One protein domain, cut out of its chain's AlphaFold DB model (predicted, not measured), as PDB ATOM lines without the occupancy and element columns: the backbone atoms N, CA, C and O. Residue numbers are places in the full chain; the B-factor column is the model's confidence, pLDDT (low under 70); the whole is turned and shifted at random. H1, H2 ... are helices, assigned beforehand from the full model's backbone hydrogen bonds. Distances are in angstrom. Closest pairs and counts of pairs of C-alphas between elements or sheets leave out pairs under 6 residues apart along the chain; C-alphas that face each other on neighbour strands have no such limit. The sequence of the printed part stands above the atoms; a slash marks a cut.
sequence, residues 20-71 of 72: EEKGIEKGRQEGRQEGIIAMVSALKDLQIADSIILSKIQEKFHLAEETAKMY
ATOM      1  N   GLU A  20       1.907  -6.589 -26.960       97.38
ATOM      2  CA  GLU A  20       1.210  -5.715 -27.908       97.38
ATOM      3  C   GLU A  20      -0.315  -5.869 -27.809       97.38
ATOM      4  O   GLU A  20      -1.020  -4.878 -27.622       97.38
ATOM      5  N   GLU A  21      -0.830  -7.102 -27.837       97.94
ATOM      6  CA  GLU A  21      -2.269  -7.383 -27.735       97.94
ATOM      7  C   GLU A  21      -2.863  -6.851 -26.423       97.94
ATOM      8  O   GLU A  21      -3.917  -6.211 -26.426       97.94
ATOM      9  N   LYS A  22      -2.160  -7.043 -25.297       97.38
ATOM     10  CA  LYS A  22      -2.571  -6.483 -23.998       97.38
ATOM     11  C   LYS A  22      -2.548  -4.960 -23.996       97.38
ATOM     12  O   LYS A  22      -3.437  -4.346 -23.409       97.38
ATOM     13  N   GLY A  23      -1.542  -4.356 -24.625       98.38
ATOM     14  CA  GLY A  23      -1.439  -2.906 -24.765       98.38
ATOM     15  C   GLY A  23      -2.610  -2.330 -25.558       98.38
ATOM     16  O   GLY A  23      -3.230  -1.365 -25.115       98.38
ATOM     17  N   ILE A  24      -2.964  -2.963 -26.679       98.38
ATOM     18  CA  ILE A  24      -4.111  -2.569 -27.506       98.38
ATOM     19  C   ILE A  24      -5.415  -2.703 -26.720       98.38
ATOM     20  O   ILE A  24      -6.206  -1.763 -26.702       98.38
ATOM     21  N   GLU A  25      -5.644  -3.834 -26.051       98.50
ATOM     22  CA  GLU A  25      -6.870  -4.042 -25.271       98.50
ATOM     23  C   GLU A  25      -6.997  -3.008 -24.146       98.50
ATOM     24  O   GLU A  25      -8.038  -2.366 -24.007       98.50
ATOM     25  N   LYS A  26      -5.910  -2.766 -23.403       98.44
ATOM     26  CA  LYS A  26      -5.874  -1.742 -22.355       98.44
ATOM     27  C   LYS A  26      -6.157  -0.347 -22.920       98.44
ATOM     28  O   LYS A  26      -7.017   0.350 -22.395       98.44
ATOM     29  N   GLY A  27      -5.510   0.028 -24.024       98.62
ATOM     30  CA  GLY A  27      -5.736   1.321 -24.671       98.62
ATOM     31  C   GLY A  27      -7.173   1.497 -25.175       98.62
ATOM     32  O   GLY A  27      -7.742   2.580 -25.059       98.62
ATOM     33  N   ARG A  28      -7.811   0.431 -25.678       98.38
ATOM     34  CA  ARG A  28      -9.234   0.467 -26.062       98.38
ATOM     35  C   ARG A  28     -10.148   0.659 -24.854       98.38
ATOM     36  O   ARG A  28     -11.137   1.381 -24.967       98.38
ATOM     37  N   GLN A  29      -9.842   0.024 -23.722       97.88
ATOM     38  CA  GLN A  29     -10.608   0.182 -22.484       97.88
ATOM     39  C   GLN A  29     -10.466   1.596 -21.911       97.88
ATOM     40  O   GLN A  29     -11.481   2.234 -21.634       97.88
ATOM     41  N   GLU A  30      -9.238   2.110 -21.810       98.38
ATOM     42  CA  GLU A  30      -8.948   3.470 -21.332       98.38
ATOM     43  C   GLU A  30      -9.586   4.525 -22.244       98.38
ATOM     44  O   GLU A  30     -10.379   5.342 -21.782       98.38
ATOM     45  N   GLY A  31      -9.372   4.439 -23.562       98.50
ATOM     46  CA  GLY A  31      -9.960   5.383 -24.518       98.50
ATOM     47  C   GLY A  31     -11.492   5.351 -24.536       98.50
ATOM     48  O   GLY A  31     -12.143   6.378 -24.735       98.50
ATOM     49  N   ARG A  32     -12.103   4.186 -24.278       97.75
ATOM     50  CA  ARG A  32     -13.557   4.087 -24.104       97.75
ATOM     51  C   ARG A  32     -14.026   4.823 -22.847       97.75
ATOM     52  O   ARG A  32     -15.039   5.512 -22.921       97.75
ATOM     53  N   GLN A  33     -13.325   4.684 -21.721       98.31
ATOM     54  CA  GLN A  33     -13.657   5.398 -20.481       98.31
ATOM     55  C   GLN A  33     -13.498   6.912 -20.648       98.31
ATOM     56  O   GLN A  33     -14.434   7.656 -20.355       98.31
ATOM     57  N   GLU A  34     -12.364   7.360 -21.188       98.56
ATOM     58  CA  GLU A  34     -12.098   8.775 -21.470       98.56
ATOM     59  C   GLU A  34     -13.150   9.373 -22.413       98.56
ATOM     60  O   GLU A  34     -13.655  10.468 -22.166       98.56
ATOM     61  N   GLY A  35     -13.553   8.632 -23.449       98.44
ATOM     62  CA  GLY A  35     -14.595   9.061 -24.379       98.44
ATOM     63  C   GLY A  35     -15.964   9.261 -23.715       98.44
ATOM     64  O   GLY A  35     -16.656  10.230 -24.030       98.44
ATOM     65  N   ILE A  36     -16.350   8.386 -22.777       98.56
ATOM     66  CA  ILE A  36     -17.595   8.558 -22.010       98.56
ATOM     67  C   ILE A  36     -17.496   9.808 -21.131       98.56
ATOM     68  O   ILE A  36     -18.408  10.634 -21.154       98.56
ATOM     69  N   ILE A  37     -16.387   9.982 -20.405       98.69
ATOM     70  CA  ILE A  37     -16.163  11.135 -19.517       98.69
ATOM     71  C   ILE A  37     -16.226  12.450 -20.304       98.69
ATOM     72  O   ILE A  37     -16.930  13.377 -19.904       98.69
ATOM     73  N   ALA A  38     -15.550  12.523 -21.453       98.81
ATOM     74  CA  ALA A  38     -15.561  13.704 -22.310       98.81
ATOM     75  C   ALA A  38     -16.972  14.023 -22.834       98.81
ATOM     76  O   ALA A  38     -17.391  15.180 -22.815       98.81
ATOM     77  N   MET A  39     -17.731  13.000 -23.251       98.62
ATOM     78  CA  MET A  39     -19.122  13.171 -23.682       98.62
ATOM     79  C   MET A  39     -19.996  13.714 -22.546       98.62
ATOM     80  O   MET A  39     -20.773  14.641 -22.771       98.62
ATOM     81  N   VAL A  40     -19.876  13.162 -21.333       98.62
ATOM     82  CA  VAL A  40     -20.637  13.635 -20.166       98.62
ATOM     83  C   VAL A  40     -20.289  15.082 -19.840       98.62
ATOM     84  O   VAL A  40     -21.204  15.886 -19.680       98.62
ATOM     85  N   SER A  41     -18.999  15.432 -19.798       98.75
ATOM     86  CA  SER A  41     -18.553  16.809 -19.552       98.75
ATOM     87  C   SER A  41     -19.175  17.778 -20.556       98.75
ATOM     88  O   SER A  41     -19.812  18.746 -20.156       98.75
ATOM     89  N   ALA A  42     -19.093  17.467 -21.854       98.75
ATOM     90  CA  ALA A  42     -19.662  18.312 -22.901       98.75
ATOM     91  C   ALA A  42     -21.189  18.469 -22.778       98.75
ATOM     92  O   ALA A  42     -21.725  19.551 -23.005       98.75
ATOM     93  N   LEU A  43     -21.915  17.409 -22.405       98.56
ATOM     94  CA  LEU A  43     -23.365  17.480 -22.195       98.56
ATOM     95  C   LEU A  43     -23.735  18.290 -20.943       98.56
ATOM     96  O   LEU A  43     -24.724  19.022 -20.970       98.56
ATOM     97  N   LYS A  44     -22.939  18.200 -19.870       98.31
ATOM     98  CA  LYS A  44     -23.118  19.018 -18.662       98.31
ATOM     99  C   LYS A  44     -22.842  20.496 -18.924       98.31
ATOM    100  O   LYS A  44     -23.617  21.334 -18.466       98.31
ATOM    101  N   ASP A  45     -21.820  20.817 -19.716       98.69
ATOM    102  CA  ASP A  45     -21.524  22.195 -20.137       98.69
ATOM    103  C   ASP A  45     -22.688  22.811 -20.933       98.69
ATOM    104  O   ASP A  45     -22.969  24.005 -20.830       98.69
ATOM    105  N   LEU A  46     -23.426  21.976 -21.673       98.56
ATOM    106  CA  LEU A  46     -24.655  22.341 -22.386       98.56
ATOM    107  C   LEU A  46     -25.919  22.308 -21.506       98.56
ATOM    108  O   LEU A  46     -27.027  22.441 -22.028       98.56
ATOM    109  N   GLN A  47     -25.772  22.137 -20.189       98.19
ATOM    110  CA  GLN A  47     -26.864  22.098 -19.209       98.19
ATOM    111  C   GLN A  47     -27.918  21.014 -19.495       98.19
ATOM    112  O   GLN A  47     -29.098  21.165 -19.170       98.19
ATOM    113  N   ILE A  48     -27.504  19.898 -20.099       98.56
ATOM    114  CA  ILE A  48     -28.379  18.744 -20.310       98.56
ATOM    115  C   ILE A  48     -28.604  18.031 -18.973       98.56
ATOM    116  O   ILE A  48     -27.671  17.800 -18.212       98.56
ATOM    117  N   ALA A  49     -29.854  17.660 -18.693       98.44
ATOM    118  CA  ALA A  49     -30.213  16.982 -17.451       98.44
ATOM    119  C   ALA A  49     -29.547  15.600 -17.326       98.44
ATOM    120  O   ALA A  49     -29.551  14.817 -18.279       98.44
ATOM    121  N   ASP A  50     -29.083  15.257 -16.120       98.12
ATOM    122  CA  ASP A  50     -28.403  13.985 -15.830       98.12
ATOM    123  C   ASP A  50     -29.226  12.751 -16.226       98.12
ATOM    124  O   ASP A  50     -28.666  11.756 -16.674       98.12
ATOM    125  N   SER A  51     -30.560  12.809 -16.139       98.00
ATOM    126  CA  SER A  51     -31.440  11.715 -16.580       98.00
ATOM    127  C   SER A  51     -31.343  11.442 -18.086       98.00
ATOM    128  O   SER A  51     -31.389  10.288 -18.518       98.00
ATOM    129  N   ILE A  52     -31.164  12.491 -18.894       98.38
ATOM    130  CA  ILE A  52     -30.959  12.379 -20.341       98.38
ATOM    131  C   ILE A  52     -29.544  11.869 -20.618       98.38
ATOM    132  O   ILE A  52     -29.371  10.978 -21.453       98.38
ATOM    133  N   ILE A  53     -28.540  12.394 -19.909       98.62
ATOM    134  CA  ILE A  53     -27.147  11.947 -20.046       98.62
ATOM    135  C   ILE A  53     -27.036  10.454 -19.702       98.62
ATOM    136  O   ILE A  53     -26.466   9.698 -20.487       98.62
ATOM    137  N   LEU A  54     -27.658  10.007 -18.606       98.56
ATOM    138  CA  LEU A  54     -27.718   8.600 -18.200       98.56
ATOM    139  C   LEU A  54     -28.254   7.714 -19.329       98.56
ATOM    140  O   LEU A  54     -27.598   6.753 -19.732       98.56
ATOM    141  N   SER A  55     -29.408   8.086 -19.894       98.31
ATOM    142  CA  SER A  55     -30.017   7.357 -21.010       98.31
ATOM    143  C   SER A  55     -29.088   7.299 -22.227       98.31
ATOM    144  O   SER A  55     -28.959   6.248 -22.856       98.31
ATOM    145  N   LYS A  56     -28.373   8.392 -22.533       98.19
ATOM    146  CA  LYS A  56     -27.416   8.435 -23.647       98.19
ATOM    147  C   LYS A  56     -26.188   7.563 -23.408       98.19
ATOM    148  O   LYS A  56     -25.752   6.903 -24.349       98.19
ATOM    149  N   ILE A  57     -25.661   7.502 -22.183       98.31
ATOM    150  CA  ILE A  57     -24.564   6.584 -21.838       98.31
ATOM    151  C   ILE A  57     -25.014   5.134 -22.054       98.31
ATOM    152  O   ILE A  57     -24.316   4.367 -22.721       98.31
ATOM    153  N   GLN A  58     -26.197   4.764 -21.551       98.25
ATOM    154  CA  GLN A  58     -26.741   3.413 -21.715       98.25
ATOM    155  C   GLN A  58     -26.974   3.062 -23.194       98.25
ATOM    156  O   GLN A  58     -26.543   2.001 -23.633       98.25
ATOM    157  N   GLU A  59     -27.580   3.959 -23.980       97.75
ATOM    158  CA  GLU A  59     -27.858   3.753 -25.412       97.75
ATOM    159  C   GLU A  59     -26.568   3.629 -26.239       97.75
ATOM    160  O   GLU A  59     -26.414   2.701 -27.030       97.75
ATOM    161  N   LYS A  60     -25.624   4.564 -26.079       97.19
ATOM    162  CA  LYS A  60     -24.429   4.632 -26.936       97.19
ATOM    163  C   LYS A  60     -23.384   3.597 -26.556       97.19
ATOM    164  O   LYS A  60     -22.765   2.996 -27.432       97.19
ATOM    165  N   PHE A  61     -23.206   3.351 -25.262       96.81
ATOM    166  CA  PHE A  61     -22.161   2.462 -24.761       96.81
ATOM    167  C   PHE A  61     -22.698   1.105 -24.316       96.81
ATOM    168  O   PHE A  61     -21.899   0.238 -23.978       96.81
ATOM    169  N   HIS A  62     -24.009   0.868 -24.395       97.06
ATOM    170  CA  HIS A  62     -24.619  -0.424 -24.068       97.06
ATOM    171  C   HIS A  62     -24.280  -0.849 -22.628       97.06
ATOM    172  O   HIS A  62     -23.944  -2.001 -22.361       97.06
ATOM    173  N   LEU A  63     -24.287   0.122 -21.707       97.12
ATOM    174  CA  LEU A  63     -23.966  -0.082 -20.297       97.12
ATOM    175  C   LEU A  63     -25.239  -0.302 -19.477       97.12
ATOM    176  O   LEU A  63     -26.273   0.320 -19.728       97.12
ATOM    177  N   ALA A  64     -25.136  -1.153 -18.457       97.38
ATOM    178  CA  ALA A  64     -26.159  -1.260 -17.427       97.38
ATOM    179  C   ALA A  64     -26.284   0.067 -16.663       97.38
ATOM    180  O   ALA A  64     -25.322   0.832 -16.565       97.38
ATOM    181  N   GLU A  65     -27.464   0.331 -16.102       95.69
ATOM    182  CA  GLU A  65     -27.746   1.592 -15.407       95.69
ATOM    183  C   GLU A  65     -26.770   1.850 -14.251       95.69
ATOM    184  O   GLU A  65     -26.255   2.957 -14.118       95.69
ATOM    185  N   GLU A  66     -26.461   0.818 -13.461       97.31
ATOM    186  CA  GLU A  66     -25.513   0.906 -12.343       97.31
ATOM    187  C   GLU A  66     -24.128   1.373 -12.801       97.31
ATOM    188  O   GLU A  66     -23.545   2.273 -12.202       97.31
ATOM    189  N   THR A  67     -23.623   0.819 -13.907       97.12
ATOM    190  CA  THR A  67     -22.325   1.208 -14.470       97.12
ATOM    191  C   THR A  67     -22.379   2.592 -15.111       97.12
ATOM    192  O   THR A  67     -21.432   3.361 -14.990       97.12
ATOM    193  N   ALA A  68     -23.476   2.934 -15.789       97.81
ATOM    194  CA  ALA A  68     -23.638   4.236 -16.427       97.81
ATOM    195  C   ALA A  68     -23.680   5.379 -15.396       97.81
ATOM    196  O   ALA A  68     -23.090   6.431 -15.632       97.81
ATOM    197  N   LYS A  69     -24.293   5.149 -14.225       97.69
ATOM    198  CA  LYS A  69     -24.323   6.107 -13.107       97.69
ATOM    199  C   LYS A  69     -22.941   6.466 -12.566       97.69
ATOM    200  O   LYS A  69     -22.792   7.554 -12.033       97.69
ATOM    201  N   MET A  70     -21.936   5.602 -12.719       97.19
ATOM    202  CA  MET A  70     -20.568   5.894 -12.265       97.19
ATOM    203  C   MET A  70     -19.882   7.016 -13.063       97.19
ATOM    204  O   MET A  70     -18.842   7.504 -12.634       97.19
ATOM    205  N   TYR A  71     -20.427   7.395 -14.223       97.44
ATOM    206  CA  TYR A  71     -19.880   8.445 -15.086       97.44
ATOM    207  C   TYR A  71     -20.565   9.806 -14.914       97.44
ATOM    208  O   TYR A  71     -20.165  10.760 -15.581       97.44
TER     209      TYR A  71
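Overview. This is residues 20 to 71 of the 72 residues of an uncharacterized protein of Lachnospiraceae bacterium (UniProt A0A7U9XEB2). One long helix, H1, makes the length of the model; the shorter H2 folds back beside the later part of it as a helical hairpin, and the small H3 packs on H2, away from H1. The first part of H1, residues 20 to 31, sticks out from this small body as a free arm. The printed part has 52 residues with three named helices, in the order H1, H2, H3 along the chain, and no named strand; the class is all helix. The whole is loose, with a radius of gyration of the C-alphas of 12.4 A, and elongated, spanning 40 by 22 by 15 A.

Arrangement. H1, residues 20 to 45, is the longest helix. H2, residues 50 to 61, touches it, and the closest C-alphas of the two are those of Val 40 and Ile 53, 6.7 A apart. H1 touches H2 with residues 36 to 44 alone. The lines of H1 and H2 stand at a shallow tilt of 28 degrees, and the two run opposite ways as a helical hairpin, a pair of helices that follow each other and turn back. H3, residues 65 to 69, touches H2, with the C-alphas of Ile 57 and Ala 68 the closest, 6.0 A apart. H2 touches H3 with residues 54 to 58 alone. H1 and H3 are apart, with no C-alpha of the one within 8 A of the other. In H1, H2 and H3 every backbone O i to N i+4 pair is within hydrogen-bond range.

Along the chain. H1 has 26 residues, from C-alpha 20 at (1.210, -5.715, -27.908) to C-alpha 45 at (-21.524, 22.195, -20.137), a length of 36.8 A. H2 has 12 residues and begins with C-alpha 50 at (-28.403, 13.985, -15.830); its first and last C-alphas are 15.9 A apart. H3 has 5 residues, measures 6.1 A from first to last C-alpha, and ends with C-alpha 69 at (-24.323, 6.107, -13.107).

Size, cuts and confidence. The two C-alphas farthest apart are those of Glu 20 and Gln 47, at 40.5 A, and the first and last printed C-alphas, those of Glu 20 and Tyr 71, are 28.5 A apart. Without residues 20 to 31, which stand free, the body has 40 residues, spans 24 by 20 by 15 A and has a radius of gyration of 9.1 A. The link from H1 to H2, with 4 residues between them, is tight, and so is the link from H2 to H3, with 3 residues. The printed part has no cut. The mean pLDDT of the printed part is 98.1, and no printed residue is under 70.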